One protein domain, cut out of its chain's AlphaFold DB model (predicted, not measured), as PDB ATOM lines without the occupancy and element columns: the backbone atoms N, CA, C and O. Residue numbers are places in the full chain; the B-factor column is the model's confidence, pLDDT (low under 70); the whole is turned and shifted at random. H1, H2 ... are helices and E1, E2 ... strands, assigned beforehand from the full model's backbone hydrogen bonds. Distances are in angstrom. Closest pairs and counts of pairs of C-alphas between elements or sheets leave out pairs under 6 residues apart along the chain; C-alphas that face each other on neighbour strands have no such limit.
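AT A GLANCE: This is residues 3 to 110 of the 123 residues of the protein "Thymidylate_kin domain-containing protein" of Streptomyces misionensis (UniProt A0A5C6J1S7). A small sheet of E1 and E2 is set between H1 over one face and the later part of the long H4 over the other; H3 and H5 lie along the earlier part of H4, and H2 crosses H3. The 108 printed residues include five named helices and two strands, in the order H1, E1, H2, H3, H4, E2, H5; the sheet is parallel and the class mostly helix. The whole is compact, with a radius of gyration of the C-alphas of 14.3 A, and elongated, spanning 43 by 28 by 23 A.

IN THESE COORDINATES: E1 is residues 27 to 29, and E2 residues 92 to 95. H4, residues 64 to 87, is 34.1 A long, with a kink of 34 degrees near residue 81. H1, residues 12 to 22, is 15.9 A long and begins at C-alpha 12, (39.367, -25.593, -21.776). H2 is residues 32 to 37; H3, residues 41 to 52, is 16.6 A long; H5, residues 98 to 109, is 16.5 A long and ends at C-alpha 109, (58.223, -36.242, -34.464).

HOW THE PARTS SIT: E1 and E2 are parallel at 21 degrees, with N 29 and O 93 2.8 A apart, within hydrogen-bond range. E1, H2, H3, H4 and E2 form a strand-helix-strand unit, parallel neighbour strands with helices between. The closest C-alphas of H1 and E2, Thr 16 and Leu 93, are 7.4 A apart; those of H4 and E2, Leu 86 and Val 92, 7.0 A. H3 and H4, a helical hairpin, touch, with their closest C-alphas, those of Gly 42 and Val 74, 4.9 A apart, and run opposite ways at a shallow tilt of 19 degrees; H4 touches H3 with residues 67 to 78 alone. With residues 64 to 75 alone H4 touches H5, closest C-alphas Gln 75 and Leu 98, 6.3 A. H2 touches H3, about perpendicular at 74 degrees, closest C-alphas Arg 35 and Ser 43, 5.2 A. Every O i to N i+4 pair is within hydrogen-bond range in H3 and H5, against 5 of 7 in H1, 18 of 20 in H4 and 0 of 2 in H2, where 1 of 3 O i to N i+3 pairs is.

THE WHOLE: The C-alphas farthest apart, Asp 24 and Gly 62, are 42.9 A apart. The printed part has no cut; the link H3 to H4 is long, 11 residues. Residues 32 to 39 have pLDDT under 70.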
ATOM      1  N   SER A   3      47.285 -18.733 -19.771       90.19
ATOM      2  CA  SER A   3      47.109 -19.725 -20.841       90.19
ATOM      3  C   SER A   3      46.365 -20.956 -20.327       90.19
ATOM      4  O   SER A   3      46.672 -21.472 -19.252       90.19
ATOM      5  N   PHE A   4      45.412 -21.446 -21.118       90.06
ATOM      6  CA  PHE A   4      44.751 -22.731 -20.918       90.06
ATOM      7  C   PHE A   4      45.369 -23.771 -21.857       90.06
ATOM      8  O   PHE A   4      45.114 -23.769 -23.066       90.06
ATOM      9  N   GLU A   5      46.152 -24.687 -21.286       87.69
ATOM     10  CA  GLU A   5      46.828 -25.775 -21.999       87.69
ATOM     11  C   GLU A   5      46.139 -27.126 -21.778       87.69
ATOM     12  O   GLU A   5      45.423 -27.340 -20.798       87.69
ATOM     13  N   GLY A   6      46.347 -28.054 -22.712       85.50
ATOM     14  CA  GLY A   6      45.885 -29.438 -22.603       85.50
ATOM     15  C   GLY A   6      45.318 -29.983 -23.907       85.50
ATOM     16  O   GLY A   6      44.953 -29.232 -24.817       85.50
ATOM     17  N   ILE A   7      45.182 -31.306 -23.985       84.19
ATOM     18  CA  ILE A   7      44.724 -31.998 -25.196       84.19
ATOM     19  C   ILE A   7      43.299 -31.605 -25.609       84.19
ATOM     20  O   ILE A   7      42.508 -31.100 -24.811       84.19
ATOM     21  N   SER A   8      42.948 -31.811 -26.877       81.31
ATOM     22  CA  SER A   8      41.583 -31.585 -27.373       81.31
ATOM     23  C   SER A   8      40.548 -32.358 -26.547       81.31
ATOM     24  O   SER A   8      40.780 -33.505 -26.188       81.31
ATOM     25  N   GLY A   9      39.411 -31.724 -26.238       82.88
ATOM     26  CA  GLY A   9      38.320 -32.343 -25.471       82.88
ATOM     27  C   GLY A   9      38.338 -32.115 -23.952       82.88
ATOM     28  O   GLY A   9      37.346 -32.407 -23.302       82.88
ATOM     29  N   THR A  10      39.379 -31.509 -23.368       87.56
ATOM     30  CA  THR A  10      39.485 -31.317 -21.898       87.56
ATOM     31  C   THR A  10      38.653 -30.167 -21.305       87.56
ATOM     32  O   THR A  10      38.902 -29.733 -20.188       87.56
ATOM     33  N   GLY A  11      37.695 -29.599 -22.045       87.06
ATOM     34  CA  GLY A  11      36.819 -28.538 -21.521       87.06
ATOM     35  C   GLY A  11      37.451 -27.142 -21.365       87.06
ATOM     36  O   GLY A  11      36.791 -26.238 -20.862       87.06
ATOM     37  N   LYS A  12      38.682 -26.908 -21.848       89.81
ATOM     38  CA  LYS A  12      39.367 -25.593 -21.776       89.81
ATOM     39  C   LYS A  12      38.499 -24.432 -22.261       89.81
ATOM     40  O   LYS A  12      38.325 -23.457 -21.546       89.81
ATOM     41  N   SER A  13      37.879 -24.569 -23.433       86.56
ATOM     42  CA  SER A  13      37.018 -23.526 -24.001       86.56
ATOM     43  C   SER A  13      35.789 -23.235 -23.134       86.56
ATOM     44  O   SER A  13      35.308 -22.106 -23.117       86.56
ATOM     45  N   HIS A  14      35.280 -24.235 -22.405       89.12
ATOM     46  CA  HIS A  14      34.207 -24.046 -21.430       89.12
ATOM     47  C   HIS A  14      34.712 -23.262 -20.210       89.12
ATOM     48  O   HIS A  14      34.100 -22.263 -19.845       89.12
ATOM     49  N   LEU A  15      35.870 -23.634 -19.650       89.50
ATOM     50  CA  LEU A  15      36.497 -22.908 -18.537       89.50
ATOM     51  C   LEU A  15      36.810 -21.449 -18.895       89.50
ATOM     52  O   LEU A  15      36.497 -20.550 -18.118       89.50
ATOM     53  N   THR A  16      37.345 -21.189 -20.092       90.62
ATOM     54  CA  THR A  16      37.596 -19.822 -20.571       90.62
ATOM     55  C   THR A  16      36.303 -19.005 -20.640       90.62
ATOM     56  O   THR A  16      36.282 -17.860 -20.196       90.62
ATOM     57  N   ARG A  17      35.202 -19.588 -21.140       89.94
ATOM     58  CA  ARG A  17      33.883 -18.923 -21.165       89.94
ATOM     59  C   ARG A  17      33.320 -18.681 -19.769       89.94
ATOM     60  O   ARG A  17      32.622 -17.698 -19.568       89.94
ATOM     61  N   LEU A  18      33.622 -19.563 -18.820       92.88
ATOM     62  CA  LEU A  18      33.161 -19.456 -17.442       92.88
ATOM     63  C   LEU A  18      33.916 -18.364 -16.667       92.88
ATOM     64  O   LEU A  18      33.311 -17.658 -15.861       92.88
ATOM     65  N   ILE A  19      35.218 -18.192 -16.900       92.69
ATOM     66  CA  ILE A  19      36.029 -17.196 -16.183       92.69
ATOM     67  C   ILE A  19      36.022 -15.810 -16.836       92.69
ATOM     68  O   ILE A  19      36.118 -14.821 -16.121       92.69
ATOM     69  N   ALA A  20      35.875 -15.710 -18.163       92.75
ATOM     70  CA  ALA A  20      35.951 -14.426 -18.867       92.75
ATOM     71  C   ALA A  20      34.990 -13.343 -18.324       92.75
ATOM     72  O   ALA A  20      35.447 -12.217 -18.150       92.75
ATOM     73  N   PRO A  21      33.720 -13.640 -17.974       94.75
ATOM     74  CA  PRO A  21      32.808 -12.645 -17.401       94.75
ATOM     75  C   PRO A  21      33.179 -12.182 -15.984       94.75
ATOM     76  O   PRO A  21      32.619 -11.208 -15.499       94.75
ATOM     77  N   ARG A  22      34.080 -12.897 -15.297       95.19
ATOM     78  CA  ARG A  22      34.538 -12.577 -13.933       95.19
ATOM     79  C   ARG A  22      35.769 -11.672 -13.915       95.19
ATOM     80  O   ARG A  22      36.267 -11.348 -12.841       95.19
ATOM     81  N   LEU A  23      36.293 -11.323 -15.084       94.12
ATOM     82  CA  LEU A  23      37.474 -10.489 -15.246       94.12
ATOM     83  C   LEU A  23      37.060  -9.149 -15.842       94.12
ATOM     84  O   LEU A  23      36.122  -9.084 -16.638       94.12
ATOM     85  N   ASP A  24      37.795  -8.096 -15.501       92.75
ATOM     86  CA  ASP A  24      37.572  -6.783 -16.094       92.75
ATOM     87  C   ASP A  24      38.038  -6.767 -17.559       92.75
ATOM     88  O   ASP A  24      39.232  -6.863 -17.860       92.75
ATOM     89  N   ALA A  25      37.059  -6.735 -18.467       90.81
ATOM     90  CA  ALA A  25      37.209  -6.647 -19.917       90.81
ATOM     91  C   ALA A  25      38.390  -7.458 -20.509       90.81
ATOM     92  O   ALA A  25      39.204  -6.894 -21.255       90.81
ATOM     93  N   PRO A  26      38.525  -8.777 -20.249       94.38
ATOM     94  CA  PRO A  26      39.693  -9.530 -20.692       94.38
ATOM     95  C   PRO A  26      39.800  -9.562 -22.222       94.38
ATOM     96  O   PRO A  26      38.803  -9.558 -22.947       94.38
ATOM     97  N   LEU A  27      41.026  -9.614 -22.736       91.50
ATOM     98  CA  LEU A  27      41.286  -9.902 -24.142       91.50
ATOM     99  C   LEU A  27      41.327 -11.420 -24.344       91.50
ATOM    100  O   LEU A  27      42.144 -12.108 -23.733       91.50
ATOM    101  N   LEU A  28      40.465 -11.935 -25.222       89.75
ATOM    102  CA  LEU A  28      40.433 -13.355 -25.574       89.75
ATOM    103  C   LEU A  28      41.258 -13.622 -26.834       89.75
ATOM    104  O   LEU A  28      40.921 -13.153 -27.926       89.75
ATOM    105  N   VAL A  29      42.297 -14.437 -26.688       86.19
ATOM    106  CA  VAL A  29      43.116 -14.946 -27.789       86.19
ATOM    107  C   VAL A  29      42.666 -16.369 -28.100       86.19
ATOM    108  O   VAL A  29      42.795 -17.282 -27.284       86.19
ATOM    109  N   LYS A  30      42.094 -16.556 -29.292       74.69
ATOM    110  CA  LYS A  30      41.609 -17.863 -29.752       74.69
ATOM    111  C   LYS A  30      42.770 -18.805 -30.093       74.69
ATOM    112  O   LYS A  30      43.750 -18.388 -30.716       74.69
ATOM    113  N   GLU A  31      42.597 -20.086 -29.753       72.50
ATOM    114  CA  GLU A  31      43.520 -21.170 -30.119       72.50
ATOM    115  C   GLU A  31      43.643 -21.313 -31.641       72.50
ATOM    116  O   GLU A  31      42.670 -21.074 -32.364       72.50
ATOM    117  N   PHE A  32      44.815 -21.745 -32.118       65.88
ATOM    118  CA  PHE A  32      45.139 -21.903 -33.544       65.88
ATOM    119  C   PHE A  32      44.088 -22.709 -34.324       65.88
ATOM    120  O   PHE A  32      43.639 -22.262 -35.376       65.88
ATOM    121  N   SER A  33      43.599 -23.818 -33.761       57.91
ATOM    122  CA  SER A  33      42.559 -24.688 -34.342       57.91
ATOM    123  C   SER A  33      41.192 -24.020 -34.507       57.91
ATOM    124  O   SER A  33      40.311 -24.552 -35.172       57.91
ATOM    125  N   SER A  34      40.993 -22.857 -33.887       61.28
ATOM    126  CA  SER A  34      39.759 -22.072 -33.947       61.28
ATOM    127  C   SER A  34      39.945 -20.712 -34.633       61.28
ATOM    128  O   SER A  34      39.015 -19.900 -34.656       61.28
ATOM    129  N   ARG A  35      41.137 -20.443 -35.198       63.12
ATOM    130  CA  ARG A  35      41.470 -19.165 -35.852       63.12
ATOM    131  C   ARG A  35      40.915 -19.002 -37.264       63.12
ATOM    132  O   ARG A  35      40.962 -17.884 -37.760       63.12
ATOM    133  N   HIS A  36      40.290 -20.026 -37.846       54.50
ATOM    134  CA  HIS A  36      39.727 -19.997 -39.206       54.50
ATOM    135  C   HIS A  36      38.741 -18.843 -39.487       54.50
ATOM    136  O   HIS A  36      38.448 -18.556 -40.641       54.50
ATOM    137  N   THR A  37      38.228 -18.161 -38.455       53.12
ATOM    138  CA  THR A  37      37.283 -17.040 -38.595       53.12
ATOM    139  C   THR A  37      37.921 -15.648 -38.475       53.12
ATOM    140  O   THR A  37      37.185 -14.663 -38.452       53.12
ATOM    141  N   ARG A  38      39.248 -15.519 -38.304       60.78
ATOM    142  CA  ARG A  38      39.950 -14.216 -38.300       60.78
ATOM    143  C   ARG A  38      40.711 -14.033 -39.611       60.78
ATOM    144  O   ARG A  38      41.340 -14.970 -40.088       60.78
ATOM    145  N   ALA A  39      40.698 -12.824 -40.162       68.12
ATOM    146  CA  ALA A  39      41.500 -12.454 -41.331       68.12
ATOM    147  C   ALA A  39      42.883 -11.906 -40.913       68.12
ATOM    148  O   ALA A  39      43.274 -10.821 -41.329       68.12
ATOM    149  N   ASP A  40      43.603 -12.623 -40.041       79.12
ATOM    150  CA  ASP A  40      44.959 -12.259 -39.604       79.12
ATOM    151  C   ASP A  40      46.033 -13.190 -40.198       79.12
ATOM    152  O   ASP A  40      45.730 -14.236 -40.782       79.12
ATOM    153  N   LEU A  41      47.308 -12.788 -40.090       83.19
ATOM    154  CA  LEU A  41      48.446 -13.557 -40.610       83.19
ATOM    155  C   LEU A  41      48.471 -14.980 -40.036       83.19
ATOM    156  O   LEU A  41      48.698 -15.939 -40.771       83.19
ATOM    157  N   GLY A  42      48.178 -15.117 -38.740       83.56
ATOM    158  CA  GLY A  42      48.143 -16.407 -38.063       83.56
ATOM    159  C   GLY A  42      47.119 -17.362 -38.670       83.56
ATOM    160  O   GLY A  42      47.444 -18.501 -38.987       83.56
ATOM    161  N   SER A  43      45.896 -16.887 -38.896       83.12
ATOM    162  CA  SER A  43      44.830 -17.659 -39.540       83.12
ATOM    163  C   SER A  43      45.190 -18.097 -40.962       83.12
ATOM    164  O   SER A  43      44.934 -19.244 -41.337       83.12
ATOM    165  N   ARG A  44      45.848 -17.227 -41.743       87.25
ATOM    166  CA  ARG A  44      46.314 -17.554 -43.102       87.25
ATOM    167  C   ARG A  44      47.370 -18.658 -43.092       87.25
ATOM    168  O   ARG A  44      47.255 -19.596 -43.874       87.25
ATOM    169  N   ILE A  45      48.348 -18.576 -42.187       89.06
ATOM    170  CA  ILE A  45      49.396 -19.597 -42.036       89.06
ATOM    171  C   ILE A  45      48.787 -20.937 -41.611       89.06
ATOM    172  O   ILE A  45      49.055 -21.953 -42.245       89.06
ATOM    173  N   ILE A  46      47.924 -20.948 -40.589       86.38
ATOM    174  CA  ILE A  46      47.269 -22.179 -40.116       86.38
ATOM    175  C   ILE A  46      46.409 -22.812 -41.213       86.38
ATOM    176  O   ILE A  46      46.430 -24.027 -41.384       86.38
ATOM    177  N   SER A  47      45.675 -22.002 -41.976       85.88
ATOM    178  CA  SER A  47      44.839 -22.510 -43.068       85.88
ATOM    179  C   SER A  47      45.680 -23.087 -44.209       85.88
ATOM    180  O   SER A  47      45.325 -24.130 -44.748       85.88
ATOM    181  N   ALA A  48      46.816 -22.463 -44.539       89.06
ATOM    182  CA  ALA A  48      47.752 -22.990 -45.531       89.06
ATOM    183  C   ALA A  48      48.391 -24.313 -45.079       89.06
ATOM    184  O   ALA A  48      48.449 -25.255 -45.864       89.06
ATOM    185  N   LEU A  49      48.804 -24.412 -43.810       88.69
ATOM    186  CA  LEU A  49      49.325 -25.654 -43.230       88.69
ATOM    187  C   LEU A  49      48.278 -26.772 -43.243       88.69
ATOM    188  O   LEU A  49      48.590 -27.900 -43.607       88.69
ATOM    189  N   ALA A  50      47.029 -26.463 -42.883       88.12
ATOM    190  CA  ALA A  50      45.948 -27.443 -42.905       88.12
ATOM    191  C   ALA A  50      45.645 -27.918 -44.335       88.12
ATOM    192  O   ALA A  50      45.456 -29.110 -44.549       88.12
ATOM    193  N   ALA A  51      45.641 -27.009 -45.315       88.75
ATOM    194  CA  ALA A  51      45.455 -27.356 -46.722       88.75
ATOM    195  C   ALA A  51      46.600 -28.228 -47.264       88.75
ATOM    196  O   ALA A  51      46.340 -29.193 -47.972       88.75
ATOM    197  N   ALA A  52      47.848 -27.929 -46.890       90.06
ATOM    198  CA  ALA A  52      49.013 -28.740 -47.252       90.06
ATOM    199  C   ALA A  52      49.018 -30.133 -46.592       90.06
ATOM    200  O   ALA A  52      49.722 -31.022 -47.056       90.06
ATOM    201  N   ALA A  53      48.250 -30.320 -45.516       88.81
ATOM    202  CA  ALA A  53      48.101 -31.582 -44.798       88.81
ATOM    203  C   ALA A  53      46.780 -32.309 -45.127       88.81
ATOM    204  O   ALA A  53      46.269 -33.041 -44.281       88.81
ATOM    205  N   ASP A  54      46.169 -32.059 -46.292       88.50
ATOM    206  CA  ASP A  54      44.879 -32.643 -46.708       88.50
ATOM    207  C   ASP A  54      43.743 -32.459 -45.680       88.50
ATOM    208  O   ASP A  54      42.877 -33.311 -45.477       88.50
ATOM    209  N   GLY A  55      43.742 -31.314 -44.992       83.19
ATOM    210  CA  GLY A  55      42.763 -30.982 -43.958       83.19
ATOM    211  C   GLY A  55      43.046 -31.608 -42.589       83.19
ATOM    212  O   GLY A  55      42.214 -31.486 -41.682       83.19
ATOM    213  N   ASP A  56      44.202 -32.249 -42.392       81.19
ATOM    214  CA  ASP A  56      44.587 -32.784 -41.094       81.19
ATOM    215  C   ASP A  56      44.749 -31.663 -40.055       81.19
ATOM    216  O   ASP A  56      45.620 -30.796 -40.139       81.19
ATOM    217  N   ARG A  57      43.926 -31.719 -39.004       74.31
ATOM    218  CA  ARG A  57      43.946 -30.757 -37.891       74.31
ATOM    219  C   ARG A  57      45.216 -30.820 -37.046       74.31
ATOM    220  O   ARG A  57      45.462 -29.896 -36.274       74.31
ATOM    221  N   PHE A  58      45.987 -31.899 -37.157       75.12
ATOM    222  CA  PHE A  58      47.299 -32.028 -36.527       75.12
ATOM    223  C   PHE A  58      48.432 -31.483 -37.400       75.12
ATOM    224  O   PHE A  58      49.576 -31.525 -36.966       75.12
ATOM    225  N   LEU A  59      48.112 -30.944 -38.585       82.81
ATOM    226  CA  LEU A  59      49.046 -30.266 -39.484       82.81
ATOM    227  C   LEU A  59      50.211 -31.155 -39.937       82.81
ATOM    228  O   LEU A  59      51.292 -30.646 -40.190       82.81
ATOM    229  N   ARG A  60      49.991 -32.471 -40.051       83.50
ATOM    230  CA  ARG A  60      51.009 -33.455 -40.440       83.50
ATOM    231  C   ARG A  60      51.141 -33.525 -41.965       83.50
ATOM    232  O   ARG A  60      50.736 -34.507 -42.577       83.50
ATOM    233  N   SER A  61      51.705 -32.483 -42.572       86.06
ATOM    234  CA  SER A  61      51.966 -32.418 -44.023       86.06
ATOM    235  C   SER A  61      53.243 -33.150 -44.455       86.06
ATOM    236  O   SER A  61      53.522 -33.269 -45.644       86.06
ATOM    237  N   GLY A  62      54.027 -33.648 -43.494       86.69
ATOM    238  CA  GLY A  62      55.279 -34.368 -43.746       86.69
ATOM    239  C   GLY A  62      56.534 -33.500 -43.623       86.69
ATOM    240  O   GLY A  62      57.639 -34.001 -43.828       86.69
ATOM    241  N   TYR A  63      56.393 -32.231 -43.223       89.62
ATOM    242  CA  TYR A  63      57.501 -31.284 -43.060       89.62
ATOM    243  C   TYR A  63      57.532 -30.706 -41.633       89.62
ATOM    244  O   TYR A  63      57.369 -29.496 -41.448       89.62
ATOM    245  N   PRO A  64      57.781 -31.536 -40.601       87.19
ATOM    246  CA  PRO A  64      57.570 -31.165 -39.198       87.19
ATOM    247  C   PRO A  64      58.421 -29.981 -38.721       87.19
ATOM    248  O   PRO A  64      57.975 -29.188 -37.891       87.19
ATOM    249  N   ALA A  65      59.631 -29.804 -39.260       89.50
ATOM    250  CA  ALA A  65      60.464 -28.641 -38.950       89.50
ATOM    251  C   ALA A  65      59.841 -27.334 -39.478       89.50
ATOM    252  O   ALA A  65      59.714 -26.361 -38.734       89.50
ATOM    253  N   SER A  66      59.395 -27.334 -40.739       91.00
ATOM    254  CA  SER A  66      58.733 -26.189 -41.373       91.00
ATOM    255  C   SER A  66      57.415 -25.852 -40.679       91.00
ATOM    256  O   SER A  66      57.168 -24.692 -40.349       91.00
ATOM    257  N   GLU A  67      56.601 -26.868 -40.390       90.88
ATOM    258  CA  GLU A  67      55.352 -26.736 -39.633       90.88
ATOM    259  C   GLU A  67      55.608 -26.095 -38.263       90.88
ATOM    260  O   GLU A  67      54.928 -25.144 -37.880       90.88
ATOM    261  N   THR A  68      56.644 -26.547 -37.547       90.62
ATOM    262  CA  THR A  68      57.020 -25.998 -36.235       90.62
ATOM    263  C   THR A  68      57.426 -24.532 -36.325       90.62
ATOM    264  O   THR A  68      56.920 -23.716 -35.557       90.62
ATOM    265  N   LEU A  69      58.305 -24.165 -37.264       92.50
ATOM    266  CA  LEU A  69      58.748 -22.777 -37.430       92.50
ATOM    267  C   LEU A  69      57.588 -21.845 -37.790       92.50
ATOM    268  O   LEU A  69      57.492 -20.742 -37.252       92.50
ATOM    269  N   LEU A  70      56.670 -22.300 -38.644       91.75
ATOM    270  CA  LEU A  70      55.472 -21.543 -38.997       91.75
ATOM    271  C   LEU A  70      54.533 -21.383 -37.798       91.75
ATOM    272  O   LEU A  70      54.047 -20.280 -37.551       91.75
ATOM    273  N   LEU A  71      54.324 -22.433 -37.002       89.75
ATOM    274  CA  LEU A  71      53.546 -22.349 -35.764       89.75
ATOM    275  C   LEU A  71      54.185 -21.397 -34.743       89.75
ATOM    276  O   LEU A  71      53.473 -20.608 -34.124       89.75
ATOM    277  N   LEU A  72      55.512 -21.410 -34.601       91.44
ATOM    278  CA  LEU A  72      56.241 -20.461 -33.753       91.44
ATOM    279  C   LEU A  72      56.093 -19.020 -34.254       91.44
ATOM    280  O   LEU A  72      55.881 -18.122 -33.441       91.44
ATOM    281  N   ALA A  73      56.116 -18.793 -35.569       91.25
ATOM    282  CA  ALA A  73      55.856 -17.474 -36.146       91.25
ATOM    283  C   ALA A  73      54.438 -16.971 -35.813       91.25
ATOM    284  O   ALA A  73      54.263 -15.800 -35.476       91.25
ATOM    285  N   VAL A  74      53.426 -17.850 -35.821       89.31
ATOM    286  CA  VAL A  74      52.058 -17.500 -35.387       89.31
ATOM    287  C   VAL A  74      52.011 -17.118 -33.902       89.31
ATOM    288  O   VAL A  74      51.312 -16.165 -33.536       89.31
ATOM    289  N   GLN A  75      52.745 -17.833 -33.044       89.31
ATOM    290  CA  GLN A  75      52.830 -17.526 -31.609       89.31
ATOM    291  C   GLN A  75      53.546 -16.193 -31.360       89.31
ATOM    292  O   GLN A  75      53.043 -15.360 -30.609       89.31
ATOM    293  N   LEU A  76      54.658 -15.940 -32.056       90.62
ATOM    294  CA  LEU A  76      55.385 -14.673 -31.975       90.62
ATOM    295  C   LEU A  76      54.513 -13.497 -32.425       90.62
ATOM    296  O   LEU A  76      54.385 -12.516 -31.699       90.62
ATOM    297  N   HIS A  77      53.837 -13.626 -33.568       88.12
ATOM    298  CA  HIS A  77      52.916 -12.597 -34.045       88.12
ATOM    299  C   HIS A  77      51.785 -12.336 -33.038       88.12
ATOM    300  O   HIS A  77      51.421 -11.194 -32.765       88.12
ATOM    301  N   THR A  78      51.245 -13.396 -32.429       87.56
ATOM    302  CA  THR A  78      50.236 -13.260 -31.371       87.56
ATOM    303  C   THR A  78      50.790 -12.462 -30.194       87.56
ATOM    304  O   THR A  78      50.154 -11.494 -29.780       87.56
ATOM    305  N   TRP A  79      51.985 -12.803 -29.708       89.44
ATOM    306  CA  TRP A  79      52.672 -12.068 -28.647       89.44
ATOM    307  C   TRP A  79      52.827 -10.575 -28.973       89.44
ATOM    308  O   TRP A  79      52.462  -9.725 -28.157       89.44
ATOM    309  N   GLU A  80      53.287 -10.243 -30.179       89.94
ATOM    310  CA  GLU A  80      53.439  -8.855 -30.633       89.94
ATOM    311  C   GLU A  80      52.113  -8.083 -30.578       89.94
ATOM    312  O   GLU A  80      52.084  -6.936 -30.127       89.94
ATOM    313  N   THR A  81      50.998  -8.724 -30.948       88.00
ATOM    314  CA  THR A  81      49.667  -8.090 -30.930       88.00
ATOM    315  C   THR A  81      49.079  -7.909 -29.528       88.00
ATOM    316  O   THR A  81      48.311  -6.973 -29.303       88.00
ATOM    317  N   ILE A  82      49.428  -8.772 -28.566       90.81
ATOM    318  CA  ILE A  82      48.890  -8.705 -27.193       90.81
ATOM    319  C   ILE A  82      49.785  -7.929 -26.230       90.81
ATOM    320  O   ILE A  82      49.347  -7.591 -25.129       90.81
ATOM    321  N   ARG A  83      51.018  -7.610 -26.638       93.69
ATOM    322  CA  ARG A  83      51.987  -6.874 -25.825       93.69
ATOM    323  C   ARG A  83      51.426  -5.538 -25.332       93.69
ATOM    324  O   ARG A  83      51.532  -5.252 -24.146       93.69
ATOM    325  N   ALA A  84      50.820  -4.733 -26.206       93.56
ATOM    326  CA  ALA A  84      50.265  -3.435 -25.813       93.56
ATOM    327  C   ALA A  84      49.132  -3.560 -24.764       93.56
ATOM    328  O   ALA A  84      49.259  -2.944 -23.708       93.56
ATOM    329  N   PRO A  85      48.095  -4.402 -24.961       92.31
ATOM    330  CA  PRO A  85      47.097  -4.694 -23.926       92.31
ATOM    331  C   PRO A  85      47.678  -5.152 -22.580       92.31
ATOM    332  O   PRO A  85      47.184  -4.758 -21.526       92.31
ATOM    333  N   LEU A  86      48.729  -5.976 -22.592       93.94
ATOM    334  CA  LEU A  86      49.382  -6.415 -21.356       93.94
ATOM    335  C   LEU A  86      50.040  -5.246 -20.611       93.94
ATOM    336  O   LEU A  86      49.904  -5.160 -19.393       93.94
ATOM    337  N   HIS A  87      50.697  -4.330 -21.329       95.25
ATOM    338  CA  HIS A  87      51.310  -3.131 -20.737       95.25
ATOM    339  C   HIS A  87      50.289  -2.165 -20.132       95.25
ATOM    340  O   HIS A  87      50.616  -1.456 -19.188       95.25
ATOM    341  N   THR A  88      49.043  -2.164 -20.614       95.31
ATOM    342  CA  THR A  88      47.955  -1.374 -20.015       95.31
ATOM    343  C   THR A  88      47.276  -2.081 -18.836       95.31
ATOM    344  O   THR A  88      46.216  -1.645 -18.398       95.31
ATOM    345  N   GLY A  89      47.819  -3.204 -18.352       94.56
ATOM    346  CA  GLY A  89      47.248  -3.978 -17.244       94.56
ATOM    347  C   GLY A  89      46.043  -4.843 -17.623       94.56
ATOM    348  O   GLY A  89      45.407  -5.432 -16.748       94.56
ATOM    349  N   ARG A  90      45.715  -4.967 -18.916       95.31
ATOM    350  CA  ARG A  90      44.563  -5.758 -19.357       95.31
ATOM    351  C   ARG A  90      44.864  -7.249 -19.228       95.31
ATOM    352  O   ARG A  90      45.882  -7.744 -19.716       95.31
ATOM    353  N   THR A  91      43.935  -7.997 -18.635       95.88
ATOM    354  CA  THR A  91      44.063  -9.457 -18.569       95.88
ATOM    355  C   THR A  91      43.911 -10.068 -19.961       95.88
ATOM    356  O   THR A  91      42.944  -9.792 -20.668       95.88
ATOM    357  N   VAL A  92      44.851 -10.931 -20.347       93.94
ATOM    358  CA  VAL A  92      44.796 -11.717 -21.588       93.94
ATOM    359  C   VAL A  92      44.578 -13.183 -21.238       93.94
ATOM    360  O   VAL A  92      45.357 -13.741 -20.457       93.94
ATOM    361  N   LEU A  93      43.537 -13.783 -21.818       92.56
ATOM    362  CA  LEU A  93      43.262 -15.217 -21.761       92.56
ATOM    363  C   LEU A  93      43.591 -15.843 -23.116       92.56
ATOM    364  O   LEU A  93      42.994 -15.476 -24.130       92.56
ATOM    365  N   GLU A  94      44.505 -16.802 -23.123       90.00
ATOM    366  CA  GLU A  94      44.935 -17.520 -24.320       90.00
ATOM    367  C   GLU A  94      44.563 -19.002 -24.236       90.00
ATOM    368  O   GLU A  94      44.696 -19.635 -23.190       90.00
ATOM    369  N   GLY A  95      44.080 -19.564 -25.342       84.88
ATOM    370  CA  GLY A  95      43.948 -21.010 -25.502       84.88
ATOM    371  C   GLY A  95      45.101 -21.562 -26.330       84.88
ATOM    372  O   GLY A  95      45.281 -21.117 -27.462       84.88
ATOM    373  N   ARG A  96      45.813 -22.564 -25.799       77.06
ATOM    374  CA  ARG A  96      46.913 -23.281 -26.470       77.06
ATOM    375  C   ARG A  96      48.019 -22.369 -27.018       77.06
ATOM    376  O   ARG A  96      48.047 -22.037 -28.206       77.06
ATOM    377  N   SER A  97      48.941 -22.020 -26.131       82.69
ATOM    378  CA  SER A  97      50.099 -21.172 -26.406       82.69
ATOM    379  C   SER A  97      51.266 -21.985 -26.991       82.69
ATOM    380  O   SER A  97      51.105 -23.108 -27.486       82.69
ATOM    381  N   LEU A  98      52.476 -21.439 -26.899       86.88
ATOM    382  CA  LEU A  98      53.728 -22.060 -27.329       86.88
ATOM    383  C   LEU A  98      53.930 -23.481 -26.771       86.88
ATOM    384  O   LEU A  98      54.422 -24.349 -27.490       86.88
ATOM    385  N   HIS A  99      53.498 -23.764 -25.537       87.50
ATOM    386  CA  HIS A  99      53.617 -25.102 -24.943       87.50
ATOM    387  C   HIS A  99      52.854 -26.171 -25.730       87.50
ATOM    388  O   HIS A  99      53.357 -27.276 -25.922       87.50
ATOM    389  N   SER A 100      51.663 -25.835 -26.234       86.81
ATOM    390  CA  SER A 100      50.911 -26.745 -27.094       86.81
ATOM    391  C   SER A 100      51.669 -27.040 -28.389       86.81
ATOM    392  O   SER A 100      51.723 -28.199 -28.790       86.81
ATOM    393  N   VAL A 101      52.301 -26.039 -29.016       87.50
ATOM    394  CA  VAL A 101      53.122 -26.252 -30.225       87.50
ATOM    395  C   VAL A 101      54.240 -27.255 -29.940       87.50
ATOM    396  O   VAL A 101      54.384 -28.225 -30.675       87.50
ATOM    397  N   VAL A 102      54.973 -27.074 -28.838       88.25
ATOM    398  CA  VAL A 102      56.065 -27.981 -28.450       88.25
ATOM    399  C   VAL A 102      55.561 -29.411 -28.253       88.25
ATOM    400  O   VAL A 102      56.123 -30.337 -28.827       88.25
ATOM    401  N   VAL A 103      54.486 -29.603 -27.482       87.38
ATOM    402  CA  VAL A 103      53.962 -30.944 -27.175       87.38
ATOM    403  C   VAL A 103      53.429 -31.644 -28.426       87.38
ATOM    404  O   VAL A 103      53.738 -32.815 -28.645       87.38
ATOM    405  N   TYR A 104      52.650 -30.950 -29.262       83.81
ATOM    406  CA  TYR A 104      52.087 -31.552 -30.473       83.81
ATOM    407  C   TYR A 104      53.167 -31.887 -31.504       83.81
ATOM    408  O   TYR A 104      53.125 -32.975 -32.074       83.81
ATOM    409  N   GLN A 105      54.166 -31.018 -31.680       86.44
ATOM    410  CA  GLN A 105      55.259 -31.285 -32.615       86.44
ATOM    411  C   GLN A 105      56.215 -32.360 -32.103       86.44
ATOM    412  O   GLN A 105      56.641 -33.207 -32.884       86.44
ATOM    413  N   ALA A 106      56.480 -32.419 -30.794       86.75
ATOM    414  CA  ALA A 106      57.222 -33.530 -30.204       86.75
ATOM    415  C   ALA A 106      56.495 -34.868 -30.417       86.75
ATOM    416  O   ALA A 106      57.123 -35.849 -30.805       86.75
ATOM    417  N   ALA A 107      55.171 -34.902 -30.232       84.44
ATOM    418  CA  ALA A 107      54.369 -36.099 -30.477       84.44
ATOM    419  C   ALA A 107      54.322 -36.496 -31.965       84.44
ATOM    420  O   ALA A 107      54.289 -37.685 -32.277       84.44
ATOM    421  N   ALA A 108      54.332 -35.523 -32.882       80.56
ATOM    422  CA  ALA A 108      54.389 -35.778 -34.320       80.56
ATOM    423  C   ALA A 108      55.759 -36.325 -34.764       80.56
ATOM    424  O   ALA A 108      55.817 -37.232 -35.591       80.56
ATOM    425  N   LEU A 109      56.848 -35.800 -34.195       83.31
ATOM    426  CA  LEU A 109      58.223 -36.242 -34.464       83.31
ATOM    427  C   LEU A 109      58.558 -37.590 -33.812       83.31
ATOM    428  O   LEU A 109      59.363 -38.353 -34.345       83.31
ATOM    429  N   HIS A 110      57.940 -37.884 -32.670       83.75
ATOM    430  CA  HIS A 110      58.161 -39.101 -31.895       83.75
ATOM    431  C   HIS A 110      56.837 -39.838 -31.667       83.75
ATOM    432  O   HIS A 110      56.338 -39.882 -30.536       83.75
TER     433      HIS A 110